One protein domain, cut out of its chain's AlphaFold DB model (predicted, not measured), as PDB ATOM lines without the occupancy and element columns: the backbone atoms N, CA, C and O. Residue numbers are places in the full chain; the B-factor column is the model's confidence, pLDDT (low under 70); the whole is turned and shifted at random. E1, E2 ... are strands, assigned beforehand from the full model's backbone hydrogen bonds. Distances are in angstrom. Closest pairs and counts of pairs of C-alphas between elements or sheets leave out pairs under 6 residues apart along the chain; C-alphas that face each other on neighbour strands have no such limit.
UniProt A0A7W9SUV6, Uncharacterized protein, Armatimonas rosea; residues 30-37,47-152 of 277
ATOM      1  N   GLN A  30      12.213 140.044  46.108       62.22
ATOM      2  CA  GLN A  30      11.495 138.783  46.097       62.22
ATOM      3  C   GLN A  30      11.109 138.470  44.668       62.22
ATOM      4  O   GLN A  30      10.789 139.366  43.885       62.22
ATOM      5  N   ALA A  31      11.115 137.194  44.321       54.50
ATOM      6  CA  ALA A  31      10.705 136.788  43.000       54.50
ATOM      7  C   ALA A  31      10.051 135.411  43.030       54.50
ATOM      8  O   ALA A  31      10.409 134.546  43.828       54.50
ATOM      9  N   ARG A  32       9.037 135.242  42.182       55.75
ATOM     10  CA  ARG A  32       8.189 134.050  42.135       55.75
ATOM     11  C   ARG A  32       7.851 133.683  40.700       55.75
ATOM     12  O   ARG A  32       7.547 134.558  39.889       55.75
ATOM     13  N   ALA A  33       7.850 132.389  40.406       53.75
ATOM     14  CA  ALA A  33       7.335 131.863  39.150       53.75
ATOM     15  C   ALA A  33       5.806 131.728  39.217       53.75
ATOM     16  O   ALA A  33       5.266 131.240  40.209       53.75
ATOM     17  N   LEU A  34       5.113 132.156  38.164       51.41
ATOM     18  CA  LEU A  34       3.678 131.971  37.968       51.41
ATOM     19  C   LEU A  34       3.399 131.413  36.571       51.41
ATOM     20  O   LEU A  34       4.091 131.729  35.601       51.41
ATOM     21  N   LEU A  35       2.335 130.622  36.488       50.53
ATOM     22  CA  LEU A  35       1.708 130.183  35.245       50.53
ATOM     23  C   LEU A  35       0.520 131.106  34.953       50.53
ATOM     24  O   LEU A  35      -0.253 131.411  35.856       50.53
ATOM     25  N   ALA A  36       0.379 131.578  33.714       44.19
ATOM     26  CA  ALA A  36      -0.843 132.263  33.292       44.19
ATOM     27  C   ALA A  36      -1.972 131.232  33.059       44.19
ATOM     28  O   ALA A  36      -1.762 130.254  32.348       44.19
ATOM     29  N   ASP A  37      -3.158 131.469  33.636       36.41
ATOM     30  CA  ASP A  37      -4.302 130.535  33.770       36.41
ATOM     31  C   ASP A  37      -4.985 130.062  32.467       36.41
ATOM     32  O   ASP A  37      -6.088 129.521  32.501       36.41
ATOM     33  N   SER A  47       5.228 130.360  26.319       46.34
ATOM     34  CA  SER A  47       4.636 131.693  26.449       46.34
ATOM     35  C   SER A  47       3.857 131.923  27.755       46.34
ATOM     36  O   SER A  47       3.499 133.065  28.057       46.34
ATOM     37  N   LEU A  48       3.618 130.876  28.556       52.41
ATOM     38  CA  LEU A  48       2.830 130.941  29.795       52.41
ATOM     39  C   LEU A  48       3.657 131.099  31.079       52.41
ATOM     40  O   LEU A  48       3.079 131.391  32.128       52.41
ATOM     41  N   LEU A  49       4.983 130.931  31.019       57.50
ATOM     42  CA  LEU A  49       5.851 131.125  32.180       57.50
ATOM     43  C   LEU A  49       6.122 132.616  32.404       57.50
ATOM     44  O   LEU A  49       6.639 133.305  31.522       57.50
ATOM     45  N   ARG A  50       5.802 133.099  33.607       65.25
ATOM     46  CA  ARG A  50       6.087 134.469  34.041       65.25
ATOM     47  C   ARG A  50       6.854 134.454  35.356       65.25
ATOM     48  O   ARG A  50       6.414 133.818  36.310       65.25
ATOM     49  N   ILE A  51       7.960 135.187  35.436       71.69
ATOM     50  CA  ILE A  51       8.607 135.486  36.720       71.69
ATOM     51  C   ILE A  51       8.151 136.867  37.162       71.69
ATOM     52  O   ILE A  51       8.379 137.851  36.461       71.69
ATOM     53  N   ILE A  52       7.494 136.941  38.318       69.94
ATOM     54  CA  ILE A  52       7.158 138.214  38.954       69.94
ATOM     55  C   ILE A  52       8.233 138.535  39.974       69.94
ATOM     56  O   ILE A  52       8.446 137.757  40.902       69.94
ATOM     57  N   LEU A  53       8.850 139.698  39.822       74.62
ATOM     58  CA  LEU A  53       9.768 140.277  40.787       74.62
ATOM     59  C   LEU A  53       9.100 141.432  41.507       74.62
ATOM     60  O   LEU A  53       8.427 142.240  40.869       74.62
ATOM     61  N   THR A  54       9.329 141.533  42.809       73.81
ATOM     62  CA  THR A  54       8.916 142.659  43.645       73.81
ATOM     63  C   THR A  54      10.077 143.114  44.518       73.81
ATOM     64  O   THR A  54      10.812 142.278  45.042       73.81
ATOM     65  N   TRP A  55      10.251 144.421  44.697       80.94
ATOM     66  CA  TRP A  55      11.331 144.963  45.524       80.94
ATOM     67  C   TRP A  55      10.910 146.211  46.289       80.94
ATOM     68  O   TRP A  55      10.059 146.983  45.845       80.94
ATOM     69  N   GLU A  56      11.568 146.426  47.421       79.31
ATOM     70  CA  GLU A  56      11.419 147.650  48.205       79.31
ATOM     71  C   GLU A  56      12.335 148.770  47.681       79.31
ATOM     72  O   GLU A  56      13.413 148.488  47.141       79.31
ATOM     73  N   PRO A  57      11.940 150.049  47.822       75.94
ATOM     74  CA  PRO A  57      12.820 151.162  47.514       75.94
ATOM     75  C   PRO A  57      14.113 151.126  48.329       75.94
ATOM     76  O   PRO A  57      14.086 150.772  49.510       75.94
ATOM     77  N   PRO A  58      15.235 151.571  47.742       73.75
ATOM     78  CA  PRO A  58      16.414 151.892  48.527       73.75
ATOM     79  C   PRO A  58      16.071 152.982  49.555       73.75
ATOM     80  O   PRO A  58      15.451 153.995  49.243       73.75
ATOM     81  N   THR A  59      16.447 152.752  50.812       64.62
ATOM     82  CA  THR A  59      16.203 153.672  51.940       64.62
ATOM     83  C   THR A  59      17.406 154.577  52.226       64.62
ATOM     84  O   THR A  59      17.560 155.121  53.320       64.62
ATOM     85  N   THR A  60      18.298 154.739  51.250       61.81
ATOM     86  CA  THR A  60      19.564 155.457  51.397       61.81
ATOM     87  C   THR A  60      19.347 156.961  51.577       61.81
ATOM     88  O   THR A  60      18.844 157.642  50.691       61.81
ATOM     89  N   ALA A  61      19.821 157.511  52.701       48.09
ATOM     90  CA  ALA A  61      19.662 158.916  53.110       48.09
ATOM     91  C   ALA A  61      20.359 159.975  52.211       48.09
ATOM     92  O   ALA A  61      20.508 161.120  52.630       48.09
ATOM     93  N   LYS A  62      20.840 159.605  51.017       56.94
ATOM     94  CA  LYS A  62      21.599 160.473  50.093       56.94
ATOM     95  C   LYS A  62      21.112 160.416  48.637       56.94
ATOM     96  O   LYS A  62      21.816 160.907  47.761       56.94
ATOM     97  N   GLU A  63      19.979 159.777  48.360       60.97
ATOM     98  CA  GLU A  63      19.421 159.749  47.003       60.97
ATOM     99  C   GLU A  63      18.567 160.982  46.741       60.97
ATOM    100  O   GLU A  63      17.589 161.220  47.446       60.97
ATOM    101  N   ASP A  64      18.923 161.741  45.704       63.50
ATOM    102  CA  ASP A  64      18.127 162.893  45.275       63.50
ATOM    103  C   ASP A  64      16.925 162.441  44.436       63.50
ATOM    104  O   ASP A  64      15.826 162.978  44.568       63.50
ATOM    105  N   ALA A  65      17.131 161.445  43.564       81.31
ATOM    106  CA  ALA A  65      16.082 160.808  42.772       81.31
ATOM    107  C   ALA A  65      16.576 159.499  42.134       81.31
ATOM    108  O   ALA A  65      17.617 159.479  41.468       81.31
ATOM    109  N   VAL A  66      15.785 158.430  42.263       87.19
ATOM    110  CA  VAL A  66      15.906 157.253  41.389       87.19
ATOM    111  C   VAL A  66      15.385 157.622  40.002       87.19
ATOM    112  O   VAL A  66      14.317 158.219  39.878       87.19
ATOM    113  N   ILE A  67      16.146 157.261  38.975       90.50
ATOM    114  CA  ILE A  67      15.852 157.520  37.564       90.50
ATOM    115  C   ILE A  67      15.117 156.326  36.957       90.50
ATOM    116  O   ILE A  67      14.050 156.503  36.377       90.50
ATOM    117  N   GLU A  68      15.644 155.117  37.154       93.69
ATOM    118  CA  GLU A  68      15.011 153.857  36.755       93.69
ATOM    119  C   GLU A  68      15.605 152.656  37.505       93.69
ATOM    120  O   GLU A  68      16.675 152.746  38.111       93.69
ATOM    121  N   TYR A  69      14.888 151.533  37.478       91.19
ATOM    122  CA  TYR A  69      15.366 150.230  37.936       91.19
ATOM    123  C   TYR A  69      15.715 149.359  36.741       91.19
ATOM    124  O   TYR A  69      14.932 149.266  35.799       91.19
ATOM    125  N   HIS A  70      16.837 148.658  36.821       94.31
ATOM    126  CA  HIS A  70      17.235 147.641  35.859       94.31
ATOM    127  C   HIS A  70      17.020 146.259  36.470       94.31
ATOM    128  O   HIS A  70      17.432 145.989  37.600       94.31
ATOM    129  N   VAL A  71      16.371 145.373  35.724       91.38
ATOM    130  CA  VAL A  71      16.096 144.001  36.146       91.38
ATOM    131  C   VAL A  71      16.983 143.064  35.351       91.38
ATOM    132  O   VAL A  71      16.902 143.009  34.123       91.38
ATOM    133  N   TRP A  72      17.802 142.307  36.067       92.31
ATOM    134  CA  TRP A  72      18.760 141.375  35.496       92.31
ATOM    135  C   TRP A  72      18.362 139.944  35.815       92.31
ATOM    136  O   TRP A  72      17.896 139.658  36.922       92.31
ATOM    137  N   ARG A  73      18.598 139.062  34.851       88.81
ATOM    138  CA  ARG A  73      18.478 137.615  34.964       88.81
ATOM    139  C   ARG A  73      19.834 137.010  34.646       88.81
ATOM    140  O   ARG A  73      20.301 137.111  33.518       88.81
ATOM    141  N   ASP A  74      20.460 136.434  35.658       85.81
ATOM    142  CA  ASP A  74      21.881 136.123  35.693       85.81
ATOM    143  C   ASP A  74      22.688 137.375  35.308       85.81
ATOM    144  O   ASP A  74      22.718 138.339  36.081       85.81
ATOM    145  N   ASP A  75      23.246 137.407  34.098       87.06
ATOM    146  CA  ASP A  75      23.998 138.546  33.560       87.06
ATOM    147  C   ASP A  75      23.253 139.311  32.443       87.06
ATOM    148  O   ASP A  75      23.750 140.325  31.951       87.06
ATOM    149  N   ASP A  76      22.038 138.888  32.079       91.19
ATOM    150  CA  ASP A  76      21.235 139.504  31.020       91.19
ATOM    151  C   ASP A  76      20.276 140.570  31.567       91.19
ATOM    152  O   ASP A  76      19.485 140.316  32.479       91.19
ATOM    153  N   LEU A  77      20.273 141.760  30.961       92.69
ATOM    154  CA  LEU A  77      19.282 142.800  31.248       92.69
ATOM    155  C   LEU A  77      17.938 142.436  30.602       92.69
ATOM    156  O   LEU A  77      17.771 142.553  29.387       92.69
ATOM    157  N   VAL A  78      16.959 142.038  31.413       91.69
ATOM    158  CA  VAL A  78      15.643 141.573  30.942       91.69
ATOM    159  C   VAL A  78      14.550 142.634  31.029       91.69
ATOM    160  O   VAL A  78      13.469 142.463  30.455       91.69
ATOM    161  N   GLY A  79      14.808 143.748  31.718       91.56
ATOM    162  CA  GLY A  79      13.816 144.801  31.855       91.56
ATOM    163  C   GLY A  79      14.287 146.082  32.507       91.56
ATOM    164  O   GLY A  79      15.303 146.120  33.195       91.56
ATOM    165  N   VAL A  80      13.464 147.109  32.323       93.19
ATOM    166  CA  VAL A  80      13.557 148.394  33.011       93.19
ATOM    167  C   VAL A  80      12.203 148.703  33.634       93.19
ATOM    168  O   VAL A  80      11.162 148.425  33.032       93.19
ATOM    169  N   ALA A  81      12.213 149.261  34.839       89.19
ATOM    170  CA  ALA A  81      11.018 149.715  35.534       89.19
ATOM    171  C   ALA A  81      11.175 151.172  35.983       89.19
ATOM    172  O   ALA A  81      12.253 151.608  36.387       89.19
ATOM    173  N   ALA A  82      10.084 151.933  35.919       86.81
ATOM    174  CA  ALA A  82      10.066 153.328  36.348       86.81
ATOM    175  C   ALA A  82      10.306 153.455  37.869       86.81
ATOM    176  O   ALA A  82      10.008 152.520  38.612       86.81
ATOM    177  N   PRO A  83      10.735 154.623  38.381       85.69
ATOM    178  CA  PRO A  83      10.985 154.835  39.814       85.69
ATOM    179  C   PRO A  83       9.800 154.514  40.734       85.69
ATOM    180  O   PRO A  83       9.983 154.137  41.893       85.69
ATOM    181  N   SER A  84       8.575 154.678  40.228       81.56
ATOM    182  CA  SER A  84       7.331 154.365  40.938       81.56
ATOM    183  C   SER A  84       6.931 152.889  40.849       81.56
ATOM    184  O   SER A  84       6.082 152.441  41.620       81.56
ATOM    185  N   GLN A  85       7.521 152.124  39.931       78.69
ATOM    186  CA  GLN A  85       7.230 150.710  39.740       78.69
ATOM    187  C   GLN A  85       8.111 149.867  40.664       78.69
ATOM    188  O   GLN A  85       9.331 150.000  40.697       78.69
ATOM    189  N   ARG A  86       7.459 148.988  41.426       78.69
ATOM    190  CA  ARG A  86       8.079 148.066  42.394       78.69
ATOM    191  C   ARG A  86       7.913 146.608  42.005       78.69
ATOM    192  O   ARG A  86       8.153 145.714  42.811       78.69
ATOM    193  N   VAL A  87       7.405 146.387  40.798       77.69
ATOM    194  CA  VAL A  87       7.028 145.083  40.280       77.69
ATOM    195  C   VAL A  87       7.469 144.999  38.831       77.69
ATOM    196  O   VAL A  87       7.245 145.933  38.059       77.69
ATOM    197  N   PHE A  88       8.049 143.866  38.457       83.75
ATOM    198  CA  PHE A  88       8.382 143.547  37.078       83.75
ATOM    199  C   PHE A  88       7.943 142.128  36.739       83.75
ATOM    200  O   PHE A  88       7.969 141.241  37.591       83.75
ATOM    201  N   VAL A  89       7.542 141.918  35.486       79.50
ATOM    202  CA  VAL A  89       7.165 140.601  34.972       79.50
ATOM    203  C   VAL A  89       8.082 140.247  33.812       79.50
ATOM    204  O   VAL A  89       7.987 140.859  32.744       79.50
ATOM    205  N   ASP A  90       8.950 139.265  34.032       82.50
ATOM    206  CA  ASP A  90       9.761 138.639  32.990       82.50
ATOM    207  C   ASP A  90       8.981 137.493  32.331       82.50
ATOM    208  O   ASP A  90       8.194 136.806  32.989       82.50
ATOM    209  N   GLY A  91       9.182 137.300  31.031       71.62
ATOM    210  CA  GLY A  91       8.494 136.295  30.226       71.62
ATOM    211  C   GLY A  91       9.468 135.521  29.344       71.62
ATOM    212  O   GLY A  91      10.615 135.920  29.165       71.62
ATOM    213  N   ALA A  92       9.013 134.398  28.783       68.88
ATOM    214  CA  ALA A  92       9.911 133.515  28.043       68.88
ATOM    215  C   ALA A  92      10.427 134.098  26.718       68.88
ATOM    216  O   ALA A  92      11.573 133.858  26.332       68.88
ATOM    217  N   ALA A  93       9.585 134.870  26.029       71.25
ATOM    218  CA  ALA A  93       9.935 135.490  24.759       71.25
ATOM    219  C   ALA A  93      10.849 136.712  24.977       71.25
ATOM    220  O   ALA A  93      10.510 137.582  25.787       71.25
ATOM    221  N   PRO A  94      11.972 136.823  24.243       76.38
ATOM    222  CA  PRO A  94      12.834 137.990  24.333       76.38
ATOM    223  C   PRO A  94      12.109 139.224  23.784       76.38
ATOM    224  O   PRO A  94      11.411 139.160  22.769       76.38
ATOM    225  N   ARG A  95      12.296 140.368  24.442       78.50
ATOM    226  CA  ARG A  95      11.782 141.670  23.997       78.50
ATOM    227  C   ARG A  95      12.889 142.716  24.071       78.50
ATOM    228  O   ARG A  95      13.635 142.687  25.045       78.50
ATOM    229  N   PRO A  96      13.004 143.641  23.102       87.56
ATOM    230  CA  PRO A  96      13.955 144.738  23.208       87.56
ATOM    231  C   PRO A  96      13.723 145.539  24.492       87.56
ATOM    232  O   PRO A  96      12.595 145.921  24.806       87.56
ATOM    233  N   VAL A  97      14.802 145.785  25.224       90.88
ATOM    234  CA  VAL A  97      14.837 146.572  26.453       90.88
ATOM    235  C   VAL A  97      15.647 147.823  26.175       90.88
ATOM    236  O   VAL A  97      16.827 147.737  25.835       90.88
ATOM    237  N   THR A  98      15.010 148.981  26.325       92.75
ATOM    238  CA  THR A  98      15.683 150.279  26.267       92.75
ATOM    239  C   THR A  98      15.934 150.769  27.685       92.75
ATOM    240  O   THR A  98      14.994 150.825  28.472       92.75
ATOM    241  N   TYR A  99      17.183 151.111  27.994       94.00
ATOM    242  CA  TYR A  99      17.641 151.533  29.319       94.00
ATOM    243  C   TYR A  99      18.578 152.736  29.224       94.00
ATOM    244  O   TYR A  99      19.082 153.073  28.144       94.00
ATOM    245  N   GLN A 100      18.793 153.390  30.357       94.38
ATOM    246  CA  GLN A 100      19.710 154.499  30.530       94.38
ATOM    247  C   GLN A 100      20.969 154.037  31.253       94.38
ATOM    248  O   GLN A 100      20.931 153.246  32.189       94.38
ATOM    249  N   GLN A 101      22.114 154.570  30.847       91.44
ATOM    250  CA  GLN A 101      23.361 154.363  31.576       91.44
ATOM    251  C   GLN A 101      24.223 155.628  31.566       91.44
ATOM    252  O   GLN A 101      24.129 156.425  30.625       91.44
ATOM    253  N   PRO A 102      25.085 155.825  32.579       86.44
ATOM    254  CA  PRO A 102      26.046 156.916  32.575       86.44
ATOM    255  C   PRO A 102      27.076 156.717  31.458       86.44
ATOM    256  O   PRO A 102      27.650 155.637  31.301       86.44
ATOM    257  N   SER A 103      27.337 157.766  30.688       84.56
ATOM    258  CA  SER A 103      28.457 157.827  29.757       84.56
ATOM    259  C   SER A 103      29.763 158.105  30.497       84.56
ATOM    260  O   SER A 103      29.770 158.549  31.647       84.56
ATOM    261  N   ALA A 104      30.896 157.929  29.811       76.62
ATOM    262  CA  ALA A 104      32.206 158.301  30.353       76.62
ATOM    263  C   ALA A 104      32.304 159.799  30.718       76.62
ATOM    264  O   ALA A 104      33.126 160.178  31.546       76.62
ATOM    265  N   ALA A 105      31.455 160.642  30.119       76.88
ATOM    266  CA  ALA A 105      31.361 162.072  30.409       76.88
ATOM    267  C   ALA A 105      30.323 162.411  31.501       76.88
ATOM    268  O   ALA A 105      30.087 163.586  31.770       76.88
ATOM    269  N   GLY A 106      29.676 161.409  32.110       72.19
ATOM    270  CA  GLY A 106      28.654 161.592  33.147       72.19
ATOM    271  C   GLY A 106      27.272 162.006  32.630       72.19
ATOM    272  O   GLY A 106      26.374 162.261  33.432       72.19
ATOM    273  N   ALA A 107      27.075 162.067  31.308       83.25
ATOM    274  CA  ALA A 107      25.760 162.266  30.700       83.25
ATOM    275  C   ALA A 107      24.979 160.944  30.660       83.25
ATOM    276  O   ALA A 107      25.574 159.872  30.652       83.25
ATOM    277  N   LEU A 108      23.651 161.006  30.606       90.00
ATOM    278  CA  LEU A 108      22.826 159.813  30.412       90.00
ATOM    279  C   LEU A 108      22.706 159.490  28.926       90.00
ATOM    280  O   LEU A 108      22.307 160.340  28.132       90.00
ATOM    281  N   GLU A 109      23.019 158.251  28.569       92.44
ATOM    282  CA  GLU A 109      22.838 157.714  27.224       92.44
ATOM    283  C   GLU A 109      21.765 156.632  27.231       92.44
ATOM    284  O   GLU A 109      21.682 155.832  28.163       92.44
ATOM    285  N   SER A 110      20.967 156.592  26.165       94.56
ATOM    286  CA  SER A 110      19.988 155.530  25.955       94.56
ATOM    287  C   SER A 110      20.602 154.399  25.136       94.56
ATOM    288  O   SER A 110      21.264 154.640  24.123       94.56
ATOM    289  N   ARG A 111      20.370 153.161  25.568       92.94
ATOM    290  CA  ARG A 111      20.796 151.946  24.872       92.94
ATOM    291  C   ARG A 111      19.643 150.974  24.744       92.94
ATOM    292  O   ARG A 111      18.768 150.934  25.600       92.94
ATOM    293  N   THR A 112      19.690 150.153  23.702       93.69
ATOM    294  CA  THR A 112      18.740 149.061  23.500       93.69
ATOM    295  C   THR A 112      19.492 147.745  23.413       93.69
ATOM    296  O   THR A 112      20.451 147.619  22.653       93.69
ATOM    297  N   LEU A 113      19.044 146.760  24.185       91.50
ATOM    298  CA  LEU A 113      19.521 145.382  24.131       91.50
ATOM    299  C   LEU A 113      18.338 144.443  23.939       91.50
ATOM    300  O   LEU A 113      17.212 144.764  24.302       91.50
ATOM    301  N   THR A 114      18.581 143.280  23.350       89.62
ATOM    302  CA  THR A 114      17.595 142.196  23.324       89.62
ATOM    303  C   THR A 114      18.145 141.070  24.190       89.62
ATOM    304  O   THR A 114      19.197 140.535  23.841       89.62
ATOM    305  N   PRO A 115      17.501 140.750  25.326       85.69
ATOM    306  CA  PRO A 115      17.960 139.690  26.207       85.69
ATOM    307  C   PRO A 115      17.858 138.342  25.504       85.69
ATOM    308  O   PRO A 115      17.033 138.154  24.602       85.69
ATOM    309  N   THR A 116      18.650 137.380  25.964       85.25
ATOM    310  CA  THR A 116      18.494 135.988  25.548       85.25
ATOM    311  C   THR A 116      17.069 135.518  25.887       85.25
ATOM    312  O   THR A 116      16.514 135.931  26.914       85.25
ATOM    313  N   PRO A 117      16.426 134.671  25.060       78.69
ATOM    314  CA  PRO A 117      15.194 133.996  25.461       78.69
ATOM    315  C   PRO A 117      15.359 133.330  26.828       78.69
ATOM    316  O   PRO A 117      16.439 132.831  27.141       78.69
ATOM    317  N   MET A 118      14.304 133.317  27.644       72.31
ATOM    318  CA  MET A 118      14.368 132.623  28.931       72.31
ATOM    319  C   MET A 118      14.627 131.134  28.685       72.31
ATOM    320  O   MET A 118      13.800 130.489  28.031       72.31
ATOM    321  N   PRO A 119      15.729 130.563  29.197       62.34
ATOM    322  CA  PRO A 119      15.923 129.131  29.117       62.34
ATOM    323  C   PRO A 119      14.858 128.454  29.981       62.34
ATOM    324  O   PRO A 119      14.816 128.605  31.205       62.34
ATOM    325  N   LEU A 120      13.966 127.706  29.334       54.09
ATOM    326  CA  LEU A 120      13.028 126.852  30.047       54.09
ATOM    327  C   LEU A 120      13.836 125.819  30.846       54.09
ATOM    328  O   LEU A 120      14.836 125.292  30.354       54.09
ATOM    329  N   TYR A 121      13.406 125.524  32.073       50.31
ATOM    330  CA  TYR A 121      13.992 124.476  32.919       50.31
ATOM    331  C   TYR A 121      15.415 124.745  33.439       50.31
ATOM    332  O   TYR A 121      16.031 123.839  33.997       50.31
ATOM    333  N   THR A 122      15.937 125.968  33.308       53.00
ATOM    334  CA  THR A 122      17.231 126.357  33.894       53.00
ATOM    335  C   THR A 122      16.996 127.297  35.078       53.00
ATOM    336  O   THR A 122      16.307 128.301  34.907       53.00
ATOM    337  N   PRO A 123      17.523 126.999  36.281       55.25
ATOM    338  CA  PRO A 123      17.447 127.923  37.401       55.25
ATOM    339  C   PRO A 123      18.183 129.214  37.075       55.25
ATOM    340  O   PRO A 123      19.284 129.172  36.533       55.25
ATOM    341  N   MET A 124      17.589 130.339  37.449       65.06
ATOM    342  CA  MET A 124      18.125 131.665  37.156       65.06
ATOM    343  C   MET A 124      18.167 132.482  38.433       65.06
ATOM    344  O   MET A 124      17.315 132.336  39.313       65.06
ATOM    345  N   ARG A 125      19.153 133.358  38.554       74.31
ATOM    346  CA  ARG A 125      19.196 134.342  39.634       74.31
ATOM    347  C   ARG A 125      18.718 135.659  39.094       74.31
ATOM    348  O   ARG A 125      19.106 136.056  38.006       74.31
ATOM    349  N   TYR A 126      17.907 136.358  39.862       81.69
ATOM    350  CA  TYR A 126      17.547 137.706  39.495       81.69
ATOM    351  C   TYR A 126      18.211 138.695  40.429       81.69
ATOM    352  O   TYR A 126      18.463 138.423  41.599       81.69
ATOM    353  N   ARG A 127      18.486 139.880  39.909       86.62
ATOM    354  CA  ARG A 127      18.837 141.033  40.729       86.62
ATOM    355  C   ARG A 127      18.184 142.261  40.139       86.62
ATOM    356  O   ARG A 127      17.965 142.352  38.931       86.62
ATOM    357  N   VAL A 128      17.906 143.215  41.004       86.44
ATOM    358  CA  VAL A 128      17.472 144.541  40.590       86.44
ATOM    359  C   VAL A 128      18.612 145.489  40.916       86.44
ATOM    360  O   VAL A 128      19.166 145.428  42.007       86.44
ATOM    361  N   SER A 129      19.002 146.339  39.983       90.56
ATOM    362  CA  SER A 129      19.814 147.520  40.269       90.56
ATOM    363  C   SER A 129      18.973 148.762  40.026       90.56
ATOM    364  O   SER A 129      17.882 148.701  39.456       90.56
ATOM    365  N   PHE A 130      19.448 149.896  40.512       89.88
ATOM    366  CA  PHE A 130      18.797 151.173  40.295       89.88
ATOM    367  C   PHE A 130      19.818 152.206  39.857       89.88
ATOM    368  O   PHE A 130      20.926 152.278  40.392       89.88
ATOM    369  N   LEU A 131      19.425 153.004  38.876       91.38
ATOM    370  CA  LEU A 131      20.161 154.167  38.424       91.38
ATOM    371  C   LEU A 131      19.631 155.376  39.189       91.38
ATOM    372  O   LEU A 131      18.438 155.678  39.121       91.38
ATOM    373  N   ALA A 132      20.490 156.067  39.930       88.88
ATOM    374  CA  ALA A 132      20.085 157.216  40.733       88.88
ATOM    375  C   ALA A 132      21.095 158.356  40.653       88.88
ATOM    376  O   ALA A 132      22.277 158.164  40.356       88.88
ATOM    377  N   ARG A 133      20.603 159.566  40.934       87.06
ATOM    378  CA  ARG A 133      21.442 160.751  41.098       87.06
ATOM    379  C   ARG A 133      21.846 160.919  42.563       87.06
ATOM    380  O   ARG A 133      20.996 160.891  43.454       87.06
ATOM    381  N   PHE A 134      23.138 161.146  42.770       84.12
ATOM    382  CA  PHE A 134      23.760 161.431  44.057       84.12
ATOM    383  C   PHE A 134      24.516 162.763  43.949       84.12
ATOM    384  O   PHE A 134      25.692 162.815  43.588       84.12
ATOM    385  N   GLY A 135      23.832 163.877  44.203       83.06
ATOM    386  CA  GLY A 135      24.357 165.210  43.934       83.06
ATOM    387  C   GLY A 135      24.543 165.444  42.433       83.06
ATOM    388  O   GLY A 135      23.578 165.491  41.672       83.06
ATOM    389  N   SER A 136      25.791 165.613  41.991       81.12
ATOM    390  CA  SER A 136      26.129 165.821  40.575       81.12
ATOM    391  C   SER A 136      26.486 164.538  39.825       81.12
ATOM    392  O   SER A 136      26.696 164.602  38.614       81.12
ATOM    393  N   THR A 137      26.578 163.390  40.505       84.25
ATOM    394  CA  THR A 137      26.901 162.109  39.866       84.25
ATOM    395  C   THR A 137      25.643 161.292  39.617       84.25
ATOM    396  O   THR A 137      24.661 161.373  40.359       84.25
ATOM    397  N   VAL A 138      25.664 160.509  38.541       87.06
ATOM    398  CA  VAL A 138      24.668 159.473  38.280       87.06
ATOM    399  C   VAL A 138      25.382 158.137  38.340       87.06
ATOM    400  O   VAL A 138      26.375 157.929  37.646       87.06
ATOM    401  N   GLU A 139      24.889 157.254  39.196       86.69
ATOM    402  CA  GLU A 139      25.515 155.971  39.492       86.69
ATOM    403  C   GLU A 139      24.456 154.874  39.471       86.69
ATOM    404  O   GLU A 139      23.321 155.075  39.911       86.69
ATOM    405  N   GLU A 140      24.842 153.699  38.981       87.50
ATOM    406  CA  GLU A 140      24.050 152.485  39.127       87.50
ATOM    407  C   GLU A 140      24.489 151.743  40.390       87.50
ATOM    408  O   GLU A 140      25.683 151.523  40.614       87.50
ATOM    409  N   ARG A 141      23.526 151.348  41.228       86.06
ATOM    410  CA  ARG A 141      23.784 150.566  42.441       86.06
ATOM    411  C   ARG A 141      22.960 149.284  42.457       86.06
ATOM    412  O   ARG A 141      21.780 149.312  42.106       86.06
ATOM    413  N   PRO A 142      23.547 148.149  42.869       81.12
ATOM    414  CA  PRO A 142      22.810 146.899  42.979       81.12
ATOM    415  C   PRO A 142      21.921 146.890  44.233       81.12
ATOM    416  O   PRO A 142      22.336 147.343  45.300       81.12
ATOM    417  N   LEU A 143      20.723 146.316  44.118       76.00
ATOM    418  CA  LEU A 143      19.981 145.752  45.250       76.00
ATOM    419  C   LEU A 143      20.450 144.313  45.505       76.00
ATOM    420  O   LEU A 143      21.231 143.747  44.733       76.00
ATOM    421  N   LEU A 144      19.971 143.716  46.601       70.56
ATOM    422  CA  LEU A 144      20.288 142.327  46.921       70.56
ATOM    423  C   LEU A 144      19.829 141.387  45.792       70.56
ATOM    424  O   LEU A 144      18.705 141.529  45.300       70.56
ATOM    425  N   PRO A 145      20.671 140.424  45.377       67.94
ATOM    426  CA  PRO A 145      20.235 139.377  44.470       67.94
ATOM    427  C   PRO A 145      19.153 138.527  45.142       67.94
ATOM    428  O   PRO A 145      19.142 138.358  46.363       67.94
ATOM    429  N   THR A 146      18.259 137.969  44.335       52.25
ATOM    430  CA  THR A 146      17.366 136.907  44.782       52.25
ATOM    431  C   THR A 146      18.166 135.632  45.001       52.25
ATOM    432  O   THR A 146      19.222 135.412  44.394       52.25
ATOM    433  N   ASP A 147      17.597 134.725  45.787       57.84
ATOM    434  CA  ASP A 147      17.985 133.326  45.703       57.84
ATOM    435  C   ASP A 147      17.734 132.777  44.289       57.84
ATOM    436  O   ASP A 147      17.114 133.410  43.425       57.84
ATOM    437  N   THR A 148      18.263 131.585  44.028       49.88
ATOM    438  CA  THR A 148      18.105 130.932  42.726       49.88
ATOM    439  C   THR A 148      16.639 130.554  42.508       49.88
ATOM    440  O   THR A 148      16.072 129.792  43.286       49.88
ATOM    441  N   ILE A 149      16.033 131.076  41.443       46.22
ATOM    442  CA  ILE A 149      14.625 130.874  41.095       46.22
ATOM    443  C   ILE A 149      14.514 129.737  40.088       46.22
ATOM    444  O   ILE A 149      15.095 129.790  39.003       46.22
ATOM    445  N   ALA A 150      13.734 128.718  40.432       48.81
ATOM    446  CA  ALA A 150      13.440 127.609  39.537       48.81
ATOM    447  C   ALA A 150      12.240 127.930  38.628       48.81
ATOM    448  O   ALA A 150      11.155 128.277  39.095       48.81
ATOM    449  N   THR A 151      12.429 127.761  37.321       43.84
ATOM    450  CA  THR A 151      11.412 127.913  36.273       43.84
ATOM    451  C   THR A 151      10.994 126.549  35.729       43.84
ATOM    452  O   THR A 151      11.379 126.148  34.632       43.84
ATOM    453  N   ALA A 152      10.218 125.785  36.497       47.75
ATOM    454  CA  ALA A 152       9.687 124.510  36.019       47.75
ATOM    455  C   ALA A 152       8.157 124.510  35.998       47.75
ATOM    456  O   ALA A 152       7.495 124.667  37.023       47.75
TER     457      ALA A 152
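What this domain is: This is residues 30 to 37 and 47 to 152 of the 277 residues of an uncharacterized protein of Armatimonas rosea (UniProt A0A7W9SUV6). A strongly twisted sheet of four strands, E4 E3 E8 E9, makes the middle of the domain, with the sheet E1 E2 E5 over part of one face, crossed to it in a sandwich, and the hairpin E6 and E7 over the other face, E6 nearer and E7 farther out. The 114 printed residues hold nine named strands, E1 to E9 in that order along the chain, and no named helix; the class is all strand. The sheets run E4 - E3 - E8 - E9, E1 - E2 - E5 and E6 - E7, each antiparallel. The whole is compact, with a radius of gyration of the C-alphas of 14.6 A, yet elongated in outline, 45 by 28 by 21 A.

Where its parts are: E1, residues 30 to 35, begins with C-alpha 30 at (11.495, 138.783, 46.097) and is 17.0 A long. E2, residues 49 to 55, measures 20.0 A. E3, residues 65 to 73, measures 24.6 A, and E4 is residues 76 to 81. E5 is residues 87 to 91, E6 residues 97 to 102 and E7 residues 108 to 113. E8, residues 124 to 134, is the longest strand, 31.1 A, from C-alpha 124 at (18.125, 131.665, 37.156). E9, residues 137 to 142, ends with C-alpha 142 at (22.810, 146.899, 42.979).

How they stand to each other: In the sheet E4 E3 E8 E9 the edge strands are E4 and E9. E3 and E4 form a hairpin, with N 71 and O 79 at 2.8 A, within hydrogen-bond range. E3 and E8 are antiparallel at 162 degrees, with N 70 and O 129 at 2.8 A. E8 and E9 form a hairpin, with N 130 and O 141 at 2.9 A. The sheet E1 E2 E5 makes a sandwich with it, two sheets face to face, 10.0 A centre to centre where they face each other, their strands at 44 degrees. N 32 and O 52 of E1 and E2 are 2.9 A apart, and N 53 and O 88 of E2 and E5 also 2.9 A. The closest C-alphas of E4 and E5, those of Ala 81 and Phe 88, are 6.9 A apart. In the hairpin E6 and E7, N 97 and O 113 are 2.8 A apart. The closest C-alphas of E6 and E4 are those of Gly 79 and Val 97, at 5.8 A; those of E6 and E9 are Pro 102 and Val 138, at 6.4 A. E7 and E9 are only just apart, closest 8.1 A.

The domain as a whole: The farthest C-alphas, those of Asp 37 and Ala 105, are 47.7 A apart. Residues 38 to 46 are cut out, and C-alphas 37 and 47 are 11.6 A apart across the cut. Of the links printed whole, E2 to E3 and E7 to E8 are short but not tight, and the others are tight. Residues 148 to 149 pair antiparallel with residues 124 to 125 of E8. The mean pLDDT of the printed part is 75.9; 34 residues are under 70, among them residues 30 to 37, 119 to 124 and 145 to 152.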